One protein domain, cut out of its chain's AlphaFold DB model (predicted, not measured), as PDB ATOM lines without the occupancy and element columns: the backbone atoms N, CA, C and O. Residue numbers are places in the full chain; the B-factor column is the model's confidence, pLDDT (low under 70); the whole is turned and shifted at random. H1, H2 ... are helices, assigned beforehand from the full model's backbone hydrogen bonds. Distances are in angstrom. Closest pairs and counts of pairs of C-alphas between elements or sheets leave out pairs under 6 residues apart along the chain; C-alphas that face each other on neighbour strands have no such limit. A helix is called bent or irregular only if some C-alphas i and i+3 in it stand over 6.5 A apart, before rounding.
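AT A GLANCE: This is residues 29 to 126 of the 141 residues of an uncharacterized protein of Agrobacterium rhizogenes (UniProt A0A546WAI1). An elongated helical body has H5 in its middle, with the longest helix, H1, running along one side and crossing H5, and H3 crossing both. At one end of the long axis, H2 and H6 cross as a closely packed pair, H2 also meeting the end of H1; short H4 sits beyond the last residues of H3, away from that pair. The printed part has 98 residues with six named helices in the order H1 to H6 and no named strand; the class is all helix. The whole is compact, with a radius of gyration of the C-alphas of 14.1 A, and spans 43 by 27 by 26 A.

IN THESE COORDINATES: After residues 29 to 35, H1 takes residues 36 to 52, 23.6 A long, with C-alpha 36 at (144.229, 109.476, 57.025). H2 is residues 62 to 75, 19.9 A. H3 is residues 80 to 93, also 19.9 A, with C-alpha 80 at (145.816, 111.968, 66.624). H4, residues 95 to 99, is irregular: C-alphas 96 and 99 are 7.4 A apart. H5 is residues 102 to 113, 16.1 A. H6 is residues 115 to 124, 14.2 A, and ends with C-alpha 124 at (146.106, 107.336, 94.607).

HOW THE PARTS SIT: The hub is H1, touching three helices, and the packing of the helices is mostly crossed, their lines at large angles. H1 touches H3 about perpendicular at 76 degrees, H3 with residues 80 to 84 alone; the closest C-alphas, of Ala 40 and Thr 80, are 5.3 A apart. With residues 43 to 47 alone, H1 touches residues 103 to 107 of H5, the same way at a steep tilt of 64 degrees, closest at the C-alphas of Val 46 and Ala 103, 6.2 A. Residues 50 to 52 of H1 alone touch residues 66 to 70 of H2, opposite ways at a steep tilt of 46 degrees; the C-alphas of Thr 51 and Arg 66 are closest, at 5.1 A. H3 touches H5, about perpendicular at 83 degrees, closest at the C-alphas of Val 87 and Val 106, 6.0 A. H2 and H6 touch with 21 pairs of C-alphas within 8 A, opposite ways at a steep tilt of 49 degrees; their closest C-alphas, of Gly 68 and Val 118, are 4.0 A apart. H4 is close to H3 but not clearly touching, with the C-alphas of Tyr 91 and Trp 98 closest at 6.1 A. H1 and H6 are apart. In H1, H2, H3, H5 and H6 every O i to N i+4 pair is within hydrogen-bond range; H4 has 0 of 1, and 1 of 2 O i to N i+3 pairs.

THE WHOLE: The C-alphas farthest apart, of Glu 33 and Gly 126, are 43.8 A apart. The printed part has no cut. No link is long; H1 to H2, with 9 residues, is short, and the other four are tight. The mean pLDDT of the printed part is 95.7, and no printed residue is under 70.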
ATOM      1  N   SER A  29     138.589  96.360  57.391       91.00
ATOM      2  CA  SER A  29     138.240  96.504  55.967       91.00
ATOM      3  C   SER A  29     137.671  97.878  55.641       91.00
ATOM      4  O   SER A  29     138.023  98.432  54.608       91.00
ATOM      5  N   ARG A  30     136.866  98.453  56.540       91.75
ATOM      6  CA  ARG A  30     136.305  99.790  56.341       91.75
ATOM      7  C   ARG A  30     137.254 100.897  56.789       91.75
ATOM      8  O   ARG A  30     137.299 101.954  56.174       91.75
ATOM      9  N   TRP A  31     138.068 100.623  57.806       95.25
ATOM     10  CA  TRP A  31     139.118 101.523  58.283       95.25
ATOM     11  C   TRP A  31     140.161 101.863  57.209       95.25
ATOM     12  O   TRP A  31     140.538 103.022  57.065       95.25
ATOM     13  N   LYS A  32     140.621 100.876  56.430       94.62
ATOM     14  CA  LYS A  32     141.674 101.089  55.416       94.62
ATOM     15  C   LYS A  32     141.211 101.843  54.161       94.62
ATOM     16  O   LYS A  32     142.041 102.167  53.320       94.62
ATOM     17  N   GLU A  33     139.906 102.048  54.001       95.31
ATOM     18  CA  GLU A  33     139.311 102.682  52.817       95.31
ATOM     19  C   GLU A  33     139.080 104.184  52.993       95.31
ATOM     20  O   GLU A  33     138.881 104.890  52.007       95.31
ATOM     21  N   ILE A  34     139.113 104.673  54.232       94.25
ATOM     22  CA  ILE A  34     138.990 106.096  54.538       94.25
ATOM     23  C   ILE A  34     140.363 106.774  54.533       94.25
ATOM     24  O   ILE A  34     141.400 106.142  54.755       94.25
ATOM     25  N   SER A  35     140.374 108.079  54.279       96.38
ATOM     26  CA  SER A  35     141.597 108.879  54.283       96.38
ATOM     27  C   SER A  35     142.217 108.967  55.681       96.38
ATOM     28  O   SER A  35     141.536 108.856  56.699       96.38
ATOM     29  N   VAL A  36     143.519 109.255  55.748       96.06
ATOM     30  CA  VAL A  36     144.229 109.476  57.025       96.06
ATOM     31  C   VAL A  36     143.599 110.614  57.842       96.06
ATOM     32  O   VAL A  36     143.556 110.544  59.067       96.06
ATOM     33  N   ILE A  37     143.052 111.639  57.179       95.88
ATOM     34  CA  ILE A  37     142.360 112.753  57.845       95.88
ATOM     35  C   ILE A  37     141.065 112.263  58.507       95.88
ATOM     36  O   ILE A  37     140.806 112.589  59.664       95.88
ATOM     37  N   GLU A  38     140.273 111.444  57.812       96.19
ATOM     38  CA  GLU A  38     139.063 110.834  58.377       96.19
ATOM     39  C   GLU A  38     139.400 109.864  59.518       96.19
ATOM     40  O   GLU A  38     138.697 109.841  60.529       96.19
ATOM     41  N   GLN A  39     140.502 109.114  59.400       97.62
ATOM     42  CA  GLN A  39     141.004 108.237  60.461       97.62
ATOM     43  C   GLN A  39     141.348 109.047  61.715       97.62
ATOM     44  O   GLN A  39     140.897 108.715  62.813       97.62
ATOM     45  N   ALA A  40     142.093 110.142  61.552       97.62
ATOM     46  CA  ALA A  40     142.471 111.026  62.648       97.62
ATOM     47  C   ALA A  40     141.243 111.676  63.306       97.62
ATOM     48  O   ALA A  40     141.143 111.684  64.533       97.62
ATOM     49  N   ALA A  41     140.283 112.164  62.514       96.75
ATOM     50  CA  ALA A  41     139.044 112.754  63.022       96.75
ATOM     51  C   ALA A  41     138.188 111.732  63.790       96.75
ATOM     52  O   ALA A  41     137.671 112.034  64.868       96.75
ATOM     53  N   TYR A  42     138.082 110.504  63.276       96.38
ATOM     54  CA  TYR A  42     137.393 109.411  63.957       96.38
ATOM     55  C   TYR A  42     138.042 109.097  65.313       96.38
ATOM     56  O   TYR A  42     137.349 109.049  66.331       96.38
ATOM     57  N   LEU A  43     139.370 108.928  65.355       97.62
ATOM     58  CA  LEU A  43     140.083 108.618  66.599       97.62
ATOM     59  C   LEU A  43     140.047 109.780  67.594       97.62
ATOM     60  O   LEU A  43     139.925 109.526  68.789       97.62
ATOM     61  N   ALA A  44     140.072 111.030  67.126       96.38
ATOM     62  CA  ALA A  44     139.853 112.197  67.980       96.38
ATOM     63  C   ALA A  44     138.500 112.105  68.699       96.38
ATOM     64  O   ALA A  44     138.446 112.205  69.923       96.38
ATOM     65  N   GLY A  45     137.423 111.815  67.958       95.75
ATOM     66  CA  GLY A  45     136.085 111.643  68.528       95.75
ATOM     67  C   GLY A  45     135.993 110.479  69.518       95.75
ATOM     68  O   GLY A  45     135.388 110.621  70.581       95.75
ATOM     69  N   VAL A  46     136.635 109.343  69.216       95.81
ATOM     70  CA  VAL A  46     136.712 108.198  70.141       95.81
ATOM     71  C   VAL A  46     137.428 108.587  71.432       95.81
ATOM     72  O   VAL A  46     136.918 108.312  72.519       95.81
ATOM     73  N   MET A  47     138.592 109.231  71.328       96.69
ATOM     74  CA  MET A  47     139.396 109.607  72.487       96.69
ATOM     75  C   MET A  47     138.719 110.680  73.331       96.69
ATOM     76  O   MET A  47     138.694 110.548  74.554       96.69
ATOM     77  N   ASP A  48     138.114 111.692  72.714       94.69
ATOM     78  CA  ASP A  48     137.340 112.708  73.430       94.69
ATOM     79  C   ASP A  48     136.158 112.075  74.161       94.69
ATOM     80  O   ASP A  48     135.976 112.305  75.360       94.69
ATOM     81  N   HIS A  49     135.395 111.209  73.485       93.31
ATOM     82  CA  HIS A  49     134.289 110.509  74.123       93.31
ATOM     83  C   HIS A  49     134.774 109.672  75.316       93.31
ATOM     84  O   HIS A  49     134.253 109.823  76.422       93.31
ATOM     85  N   TRP A  50     135.800 108.845  75.117       93.62
ATOM     86  CA  TRP A  50     136.306 107.913  76.125       93.62
ATOM     87  C   TRP A  50     136.949 108.606  77.334       93.62
ATOM     88  O   TRP A  50     136.792 108.151  78.469       93.62
ATOM     89  N   THR A  51     137.660 109.713  77.114       94.00
ATOM     90  CA  THR A  51     138.450 110.383  78.161       94.00
ATOM     91  C   THR A  51     137.738 111.553  78.834       94.00
ATOM     92  O   THR A  51     138.176 111.971  79.910       94.00
ATOM     93  N   ARG A  52     136.644 112.072  78.251       90.31
ATOM     94  CA  ARG A  52     135.939 113.265  78.760       90.31
ATOM     95  C   ARG A  52     134.474 113.036  79.104       90.31
ATOM     96  O   ARG A  52     133.918 113.815  79.876       90.31
ATOM     97  N   THR A  53     133.841 111.989  78.578       89.06
ATOM     98  CA  THR A  53     132.435 111.712  78.897       89.06
ATOM     99  C   THR A  53     132.332 111.003  80.244       89.06
ATOM    100  O   THR A  53     133.049 110.040  80.515       89.06
ATOM    101  N   SER A  54     131.410 111.476  81.080       87.62
ATOM    102  CA  SER A  54     130.956 110.779  82.284       87.62
ATOM    103  C   SER A  54     129.446 110.607  82.205       87.62
ATOM    104  O   SER A  54     128.751 111.451  81.633       87.62
ATOM    105  N   THR A  55     128.935 109.509  82.747       87.38
ATOM    106  CA  THR A  55     127.494 109.266  82.839       87.38
ATOM    107  C   THR A  55     127.069 109.259  84.303       87.38
ATOM    108  O   THR A  55     127.839 108.806  85.158       87.38
ATOM    109  N   PRO A  56     125.837 109.695  84.628       84.50
ATOM    110  CA  PRO A  56     125.234 109.347  85.909       84.50
ATOM    111  C   PRO A  56     125.341 107.826  86.092       84.50
ATOM    112  O   PRO A  56     125.155 107.093  85.125       84.50
ATOM    113  N   SER A  57     125.722 107.370  87.286       89.88
ATOM    114  CA  SER A  57     126.015 105.960  87.614       89.88
ATOM    115  C   SER A  57     127.218 105.308  86.916       89.88
ATOM    116  O   SER A  57     127.283 104.080  86.842       89.88
ATOM    117  N   GLU A  58     128.184 106.077  86.412       91.75
ATOM    118  CA  GLU A  58     129.450 105.477  85.987       91.75
ATOM    119  C   GLU A  58     130.176 104.796  87.157       91.75
ATOM    120  O   GLU A  58     130.078 105.207  88.316       91.75
ATOM    121  N   GLN A  59     130.935 103.748  86.848       93.06
ATOM    122  CA  GLN A  59     131.732 103.064  87.855       93.06
ATOM    123  C   GLN A  59     132.844 103.991  88.385       93.06
ATOM    124  O   GLN A  59     133.609 104.528  87.578       93.06
ATOM    125  N   PRO A  60     133.019 104.148  89.713       93.00
ATOM    126  CA  PRO A  60     133.973 105.104  90.285       93.00
ATOM    127  C   PRO A  60     135.436 104.926  89.841       93.00
ATOM    128  O   PRO A  60     136.197 105.895  89.812       93.00
ATOM    129  N   TRP A  61     135.833 103.710  89.448       92.69
ATOM    130  CA  TRP A  61     137.183 103.409  88.955       92.69
ATOM    131  C   TRP A  61     137.490 104.004  87.570       92.69
ATOM    132  O   TRP A  61     138.662 104.087  87.194       92.69
ATOM    133  N   LEU A  62     136.479 104.451  86.816       94.56
ATOM    134  CA  LEU A  62     136.667 105.078  85.502       94.56
ATOM    135  C   LEU A  62     137.319 106.460  85.610       94.56
ATOM    136  O   LEU A  62     138.094 106.851  84.739       94.56
ATOM    137  N   LYS A  63     137.064 107.202  86.696       95.31
ATOM    138  CA  LYS A  63     137.663 108.524  86.912       95.31
ATOM    139  C   LYS A  63     139.199 108.473  86.977       95.31
ATOM    140  O   LYS A  63     139.813 109.149  86.155       95.31
ATOM    141  N   PRO A  64     139.845 107.697  87.875       96.44
ATOM    142  CA  PRO A  64     141.307 107.619  87.910       96.44
ATOM    143  C   PRO A  64     141.902 107.055  86.615       96.44
ATOM    144  O   PRO A  64     142.951 107.522  86.185       96.44
ATOM    145  N   GLN A  65     141.208 106.135  85.931       96.12
ATOM    146  CA  GLN A  65     141.628 105.685  84.602       96.12
ATOM    147  C   GLN A  65     141.695 106.853  83.609       96.12
ATOM    148  O   GLN A  65     142.732 107.058  82.980       96.12
ATOM    149  N   ARG A  66     140.616 107.633  83.464       96.62
ATOM    150  CA  ARG A  66     140.595 108.783  82.547       96.62
ATOM    151  C   ARG A  66     141.627 109.835  82.937       96.62
ATOM    152  O   ARG A  66     142.252 110.411  82.051       96.62
ATOM    153  N   THR A  67     141.842 110.073  84.233       97.12
ATOM    154  CA  THR A  67     142.908 110.968  84.709       97.12
ATOM    155  C   THR A  67     144.278 110.489  84.236       97.12
ATOM    156  O   THR A  67     145.017 111.273  83.646       97.12
ATOM    157  N   GLY A  68     144.598 109.206  84.436       97.69
ATOM    158  CA  GLY A  68     145.886 108.634  84.047       97.69
ATOM    159  C   GLY A  68     146.105 108.629  82.535       97.69
ATOM    160  O   GLY A  68     147.172 109.023  82.072       97.69
ATOM    161  N   VAL A  69     145.075 108.289  81.749       97.81
ATOM    162  CA  VAL A  69     145.138 108.373  80.279       97.81
ATOM    163  C   VAL A  69     145.383 109.815  79.827       97.81
ATOM    164  O   VAL A  69     146.320 110.062  79.076       97.81
ATOM    165  N   ASN A  70     144.600 110.787  80.310       97.56
ATOM    166  CA  ASN A  70     144.780 112.194  79.933       97.56
ATOM    167  C   ASN A  70     146.159 112.738  80.338       97.56
ATOM    168  O   ASN A  70     146.753 113.523  79.597       97.56
ATOM    169  N   LYS A  71     146.673 112.327  81.505       97.75
ATOM    170  CA  LYS A  71     148.021 112.673  81.964       97.75
ATOM    171  C   LYS A  71     149.078 112.149  80.987       97.75
ATOM    172  O   LYS A  71     149.849 112.950  80.468       97.75
ATOM    173  N   CYS A  72     149.043 110.853  80.687       98.12
ATOM    174  CA  CYS A  72     149.954 110.196  79.751       98.12
ATOM    175  C   CYS A  72     149.929 110.840  78.359       98.12
ATOM    176  O   CYS A  72     150.975 111.232  77.852       98.12
ATOM    177  N   LEU A  73     148.743 111.013  77.758       96.81
ATOM    178  CA  LEU A  73     148.616 111.597  76.417       96.81
ATOM    179  C   LEU A  73     149.234 112.998  76.350       96.81
ATOM    180  O   LEU A  73     149.937 113.319  75.396       96.81
ATOM    181  N   ARG A  74     149.009 113.817  77.383       96.94
ATOM    182  CA  ARG A  74     149.573 115.166  77.473       96.94
ATOM    183  C   ARG A  74     151.088 115.150  77.666       96.94
ATOM    184  O   ARG A  74     151.780 115.903  76.994       96.94
ATOM    185  N   GLU A  75     151.598 114.341  78.592       97.50
ATOM    186  CA  GLU A  75     153.030 114.301  78.931       97.50
ATOM    187  C   GLU A  75     153.881 113.695  77.814       97.50
ATOM    188  O   GLU A  75     154.997 114.151  77.579       97.50
ATOM    189  N   GLN A  76     153.335 112.717  77.091       95.75
ATOM    190  CA  GLN A  76     153.993 112.068  75.957       95.75
ATOM    191  C   GLN A  76     153.743 112.794  74.625       95.75
ATOM    192  O   GLN A  76     154.276 112.380  73.600       95.75
ATOM    193  N   GLY A  77     152.916 113.847  74.613       96.19
ATOM    194  CA  GLY A  77     152.563 114.572  73.391       96.19
ATOM    195  C   GLY A  77     151.857 113.705  72.344       96.19
ATOM    196  O   GLY A  77     152.044 113.925  71.152       96.19
ATOM    197  N   ILE A  78     151.067 112.712  72.771       95.19
ATOM    198  CA  ILE A  78     150.398 111.770  71.864       95.19
ATOM    199  C   ILE A  78     149.257 112.488  71.136       95.19
ATOM    200  O   ILE A  78     148.199 112.759  71.712       95.19
ATOM    201  N   GLY A  79     149.497 112.784  69.859       94.81
ATOM    202  CA  GLY A  79     148.543 113.374  68.927       94.81
ATOM    203  C   GLY A  79     147.714 112.341  68.165       94.81
ATOM    204  O   GLY A  79     147.935 111.131  68.241       94.81
ATOM    205  N   THR A  80     146.723 112.818  67.411       94.44
ATOM    206  CA  THR A  80     145.816 111.968  66.624       94.44
ATOM    207  C   THR A  80     146.513 111.264  65.462       94.44
ATOM    208  O   THR A  80     146.137 110.146  65.124       94.44
ATOM    209  N   ASP A  81     147.548 111.870  64.891       95.69
ATOM    210  CA  ASP A  81     148.456 111.270  63.912       95.69
ATOM    211  C   ASP A  81     149.165 110.030  64.478       95.69
ATOM    212  O   ASP A  81     149.099 108.954  63.880       95.69
ATOM    213  N   MET A  82     149.724 110.133  65.687       97.69
ATOM    214  CA  MET A  82     150.351 109.000  66.376       97.69
ATOM    215  C   MET A  82     149.339 107.888  66.680       97.69
ATOM    216  O   MET A  82     149.669 106.705  66.592       97.69
ATOM    217  N   LEU A  83     148.088 108.236  67.007       97.81
ATOM    218  CA  LEU A  83     147.025 107.244  67.206       97.81
ATOM    219  C   LEU A  83     146.683 106.502  65.909       97.81
ATOM    220  O   LEU A  83     146.450 105.292  65.944       97.81
ATOM    221  N   VAL A  84     146.670 107.196  64.768       98.12
ATOM    222  CA  VAL A  84     146.461 106.566  63.457       98.12
ATOM    223  C   VAL A  84     147.590 105.584  63.148       98.12
ATOM    224  O   VAL A  84     147.322 104.437  62.778       98.12
ATOM    225  N   GLU A  85     148.845 105.993  63.339       97.75
ATOM    226  CA  GLU A  85     150.005 105.117  63.156       97.75
ATOM    227  C   GLU A  85     149.951 103.892  64.072       97.75
ATOM    228  O   GLU A  85     150.202 102.770  63.626       97.75
ATOM    229  N   LEU A  86     149.561 104.091  65.331       96.50
ATOM    230  CA  LEU A  86     149.430 103.039  66.332       96.50
ATOM    231  C   LEU A  86     148.374 101.995  65.928       96.50
ATOM    232  O   LEU A  86     148.654 100.794  65.943       96.50
ATOM    233  N   VAL A  87     147.188 102.439  65.499       97.81
ATOM    234  CA  VAL A  87     146.106 101.552  65.035       97.81
ATOM    235  C   VAL A  87     146.498 100.812  63.752       97.81
ATOM    236  O   VAL A  87     146.303  99.599  63.650       97.81
ATOM    237  N   ASN A  88     147.093 101.508  62.779       97.94
ATOM    238  CA  ASN A  88     147.538 100.891  61.527       97.94
ATOM    239  C   ASN A  88     148.652  99.861  61.761       97.94
ATOM    240  O   ASN A  88     148.630  98.778  61.168       97.94
ATOM    241  N   SER A  89     149.592 100.163  62.659       97.44
ATOM    242  CA  SER A  89     150.668  99.244  63.042       97.44
ATOM    243  C   SER A  89     150.123  97.992  63.721       97.44
ATOM    244  O   SER A  89     150.572  96.890  63.410       97.44
ATOM    245  N   HIS A  90     149.111  98.135  64.580       97.56
ATOM    246  CA  HIS A  90     148.449  96.995  65.209       97.56
ATOM    247  C   HIS A  90     147.791  96.071  64.181       97.56
ATOM    248  O   HIS A  90     148.097  94.884  64.169       97.56
ATOM    249  N   TYR A  91     146.964  96.587  63.262       97.19
ATOM    250  CA  TYR A  91     146.332  95.729  62.246       97.19
ATOM    251  C   TYR A  91     147.336  95.073  61.294       97.19
ATOM    252  O   TYR A  91     147.069  93.990  60.770       97.19
ATOM    253  N   LYS A  92     148.491  95.708  61.065       96.69
ATOM    254  CA  LYS A  92     149.590  95.110  60.299       96.69
ATOM    255  C   LYS A  92     150.256  93.962  61.063       96.69
ATOM    256  O   LYS A  92     150.589  92.953  60.450       96.69
ATOM    257  N   ALA A  93     150.461  94.122  62.370       96.94
ATOM    258  CA  ALA A  93     151.107  93.125  63.221       96.94
ATOM    259  C   ALA A  93     150.175  91.964  63.611       96.94
ATOM    260  O   ALA A  93     150.643  90.840  63.774       96.94
ATOM    261  N   HIS A  94     148.870  92.221  63.723       96.38
ATOM    262  CA  HIS A  94     147.880  91.276  64.242       96.38
ATOM    263  C   HIS A  94     146.693  91.101  63.277       96.38
ATOM    264  O   HIS A  94     145.603  91.626  63.523       96.38
ATOM    265  N   PRO A  95     146.842  90.335  62.176       95.25
ATOM    266  CA  PRO A  95     145.737  90.077  61.249       95.25
ATOM    267  C   PRO A  95     144.506  89.418  61.889       95.25
ATOM    268  O   PRO A  95     143.382  89.646  61.441       95.25
ATOM    269  N   ALA A  96     144.696  88.650  62.969       94.69
ATOM    270  CA  ALA A  96     143.605  88.065  63.753       94.69
ATOM    271  C   ALA A  96     142.639  89.125  64.326       94.69
ATOM    272  O   ALA A  96     141.451  88.852  64.523       94.69
ATOM    273  N   ASP A  97     143.123  90.356  64.519       95.81
ATOM    274  CA  ASP A  97     142.357  91.471  65.068       95.81
ATOM    275  C   ASP A  97     141.629  92.308  64.016       95.81
ATOM    276  O   ASP A  97     140.928  93.247  64.370       95.81
ATOM    277  N   TRP A  98     141.679  91.961  62.725       95.12
ATOM    278  CA  TRP A  98     141.002  92.739  61.671       95.12
ATOM    279  C   TRP A  98     139.489  92.901  61.860       95.12
ATOM    280  O   TRP A  98     138.891  93.837  61.326       95.12
ATOM    281  N   ARG A  99     138.863  91.992  62.610       93.44
ATOM    282  CA  ARG A  99     137.438  92.044  62.970       93.44
ATOM    283  C   ARG A  99     137.130  92.963  64.155       93.44
ATOM    284  O   ARG A  99     135.960  93.195  64.440       93.44
ATOM    285  N   ILE A 100     138.150  93.422  64.875       94.56
ATOM    286  CA  ILE A 100     138.000  94.303  66.029       94.56
ATOM    287  C   ILE A 100     137.794  95.738  65.517       94.56
ATOM    288  O   ILE A 100     138.474  96.145  64.578       94.56
ATOM    289  N   PRO A 101     136.857  96.521  66.081       95.62
ATOM    290  CA  PRO A 101     136.674  97.912  65.678       95.62
ATOM    291  C   PRO A 101     137.888  98.793  66.031       95.62
ATOM    292  O   PRO A 101     138.422  98.658  67.136       95.62
ATOM    293  N   PRO A 102     138.261  99.787  65.197       96.25
ATOM    294  CA  PRO A 102     139.359 100.713  65.498       96.25
ATOM    295  C   PRO A 102     139.215 101.450  66.836       96.25
ATOM    296  O   PRO A 102     140.214 101.701  67.502       96.25
ATOM    297  N   ALA A 103     137.984 101.740  67.276       96.25
ATOM    298  CA  ALA A 103     137.734 102.321  68.597       96.25
ATOM    299  C   ALA A 103     138.171 101.402  69.757       96.25
ATOM    300  O   ALA A 103     138.720 101.865  70.758       96.25
ATOM    301  N   ALA A 104     137.963 100.090  69.630       95.88
ATOM    302  CA  ALA A 104     138.426  99.126  70.625       95.88
ATOM    303  C   ALA A 104     139.952  98.951  70.552       95.88
ATOM    304  O   ALA A 104     140.615  98.908  71.585       95.88
ATOM    305  N   VAL A 105     140.515  98.938  69.339       97.31
ATOM    306  CA  VAL A 105     141.967  98.871  69.130       97.31
ATOM    307  C   VAL A 105     142.675 100.066  69.772       97.31
ATOM    308  O   VAL A 105     143.578  99.873  70.581       97.31
ATOM    309  N   VAL A 106     142.253 101.303  69.482       97.44
ATOM    310  CA  VAL A 106     142.929 102.498  70.018       97.44
ATOM    311  C   VAL A 106     142.846 102.565  71.543       97.44
ATOM    312  O   VAL A 106     143.845 102.846  72.197       97.44
ATOM    313  N   THR A 107     141.692 102.238  72.134       96.12
ATOM    314  CA  THR A 107     141.525 102.271  73.596       96.12
ATOM    315  C   THR A 107     142.353 101.188  74.287       96.12
ATOM    316  O   THR A 107     142.956 101.456  75.330       96.12
ATOM    317  N   HIS A 108     142.464  99.995  73.693       96.12
ATOM    318  CA  HIS A 108     143.352  98.931  74.175       96.12
ATOM    319  C   HIS A 108     144.823  99.356  74.134       96.12
ATOM    320  O   HIS A 108     145.517  99.285  75.150       96.12
ATOM    321  N   LEU A 109     145.286  99.863  72.987       96.44
ATOM    322  CA  LEU A 109     146.684 100.250  72.791       96.44
ATOM    323  C   LEU A 109     147.079 101.441  73.670       96.44
ATOM    324  O   LEU A 109     148.130 101.400  74.310       96.44
ATOM    325  N   VAL A 110     146.219 102.458  73.783       96.94
ATOM    326  CA  VAL A 110     146.446 103.599  74.685       96.94
ATOM    327  C   VAL A 110     146.456 103.147  76.143       96.94
ATOM    328  O   VAL A 110     147.314 103.588  76.901       96.94
ATOM    329  N   THR A 111     145.575 102.225  76.551       94.06
ATOM    330  CA  THR A 111     145.618 101.670  77.918       94.06
ATOM    331  C   THR A 111     146.950 100.969  78.194       94.06
ATOM    332  O   THR A 111     147.521 101.144  79.267       94.06
ATOM    333  N   GLY A 112     147.476 100.206  77.230       94.69
ATOM    334  CA  GLY A 112     148.770  99.530  77.360       94.69
ATOM    335  C   GLY A 112     149.967 100.488  77.397       94.69
ATOM    336  O   GLY A 112     150.896 100.275  78.183       94.69
ATOM    337  N   ALA A 113     149.933 101.546  76.580       95.31
ATOM    338  CA  ALA A 113     150.964 102.583  76.533       95.31
ATOM    339  C   ALA A 113     150.967 103.449  77.803       95.31
ATOM    340  O   ALA A 113     152.022 103.732  78.360       95.31
ATOM    341  N   CYS A 114     149.781 103.798  78.303       97.31
ATOM    342  CA  CYS A 114     149.586 104.679  79.453       97.31
ATOM    343  C   CYS A 114     149.429 103.937  80.787       97.31
ATOM    344  O   CYS A 114     149.021 104.537  81.783       97.31
ATOM    345  N   LEU A 115     149.731 102.635  80.830       97.75
ATOM    346  CA  LEU A 115     149.458 101.787  81.991       97.75
ATOM    347  C   LEU A 115     150.111 102.310  83.277       97.75
ATOM    348  O   LEU A 115     149.496 102.249  84.336       97.75
ATOM    349  N   ALA A 116     151.332 102.846  83.188       98.00
ATOM    350  CA  ALA A 116     152.048 103.382  84.342       98.00
ATOM    351  C   ALA A 116     151.312 104.580  84.972       98.00
ATOM    352  O   ALA A 116     151.081 104.596  86.181       98.00
ATOM    353  N   ASP A 117     150.874 105.544  84.159       98.50
ATOM    354  CA  ASP A 117     150.114 106.705  84.637       98.50
ATOM    355  C   ASP A 117     148.718 106.324  85.121       98.50
ATOM    356  O   ASP A 117     148.259 106.822  86.150       98.50
ATOM    357  N   VAL A 118     148.052 105.398  84.425       98.12
ATOM    358  CA  VAL A 118     146.768 104.837  84.864       98.12
ATOM    359  C   VAL A 118     146.913 104.178  86.231       98.12
ATOM    360  O   VAL A 118     146.119 104.465  87.123       98.12
ATOM    361  N   ASN A 119     147.930 103.341  86.433       98.44
ATOM    362  CA  ASN A 119     148.158 102.677  87.714       98.44
ATOM    363  C   ASN A 119     148.513 103.672  88.819       98.44
ATOM    364  O   ASN A 119     147.956 103.565  89.908       98.44
ATOM    365  N   SER A 120     149.317 104.697  88.524       98.44
ATOM    366  CA  SER A 120     149.614 105.761  89.490       98.44
ATOM    367  C   SER A 120     148.346 106.471  89.981       98.44
ATOM    368  O   SER A 120     148.179 106.690  91.180       98.44
ATOM    369  N   GLU A 121     147.413 106.807  89.086       98.31
ATOM    370  CA  GLU A 121     146.152 107.457  89.472       98.31
ATOM    371  C   GLU A 121     145.166 106.496  90.151       98.31
ATOM    372  O   GLU A 121     144.418 106.896  91.045       98.31
ATOM    373  N   ARG A 122     145.172 105.215  89.765       97.81
ATOM    374  CA  ARG A 122     144.380 104.168  90.426       97.81
ATOM    375  C   ARG A 122     144.814 103.968  91.873       97.81
ATOM    376  O   ARG A 122     143.954 103.973  92.751       97.81
ATOM    377  N   GLU A 123     146.116 103.868  92.119       98.12
ATOM    378  CA  GLU A 123     146.686 103.685  93.457       98.12
ATOM    379  C   GLU A 123     146.379 104.877  94.371       98.12
ATOM    380  O   GLU A 123     145.917 104.684  95.496       98.12
ATOM    381  N   LYS A 124     146.510 106.117  93.871       98.12
ATOM    382  CA  LYS A 124     146.106 107.336  94.607       98.12
ATOM    383  C   LYS A 124     144.633 107.328  95.015       98.12
ATOM    384  O   LYS A 124     144.271 107.919  96.029       98.12
ATOM    385  N   ALA A 125     143.787 106.682  94.218       97.56
ATOM    386  CA  ALA A 125     142.358 106.548  94.467       97.56
ATOM    387  C   ALA A 125     141.984 105.267  95.242       97.56
ATOM    388  O   ALA A 125     140.796 104.989  95.403       97.56
ATOM    389  N   GLY A 126     142.964 104.492  95.723       97.81
ATOM    390  CA  GLY A 126     142.742 103.282  96.520       97.81
ATOM    391  C   GLY A 126     142.364 102.036  95.711       97.81
ATOM    392  O   GLY A 126     141.879 101.064  96.286       97.81
TER     393      GLY A 126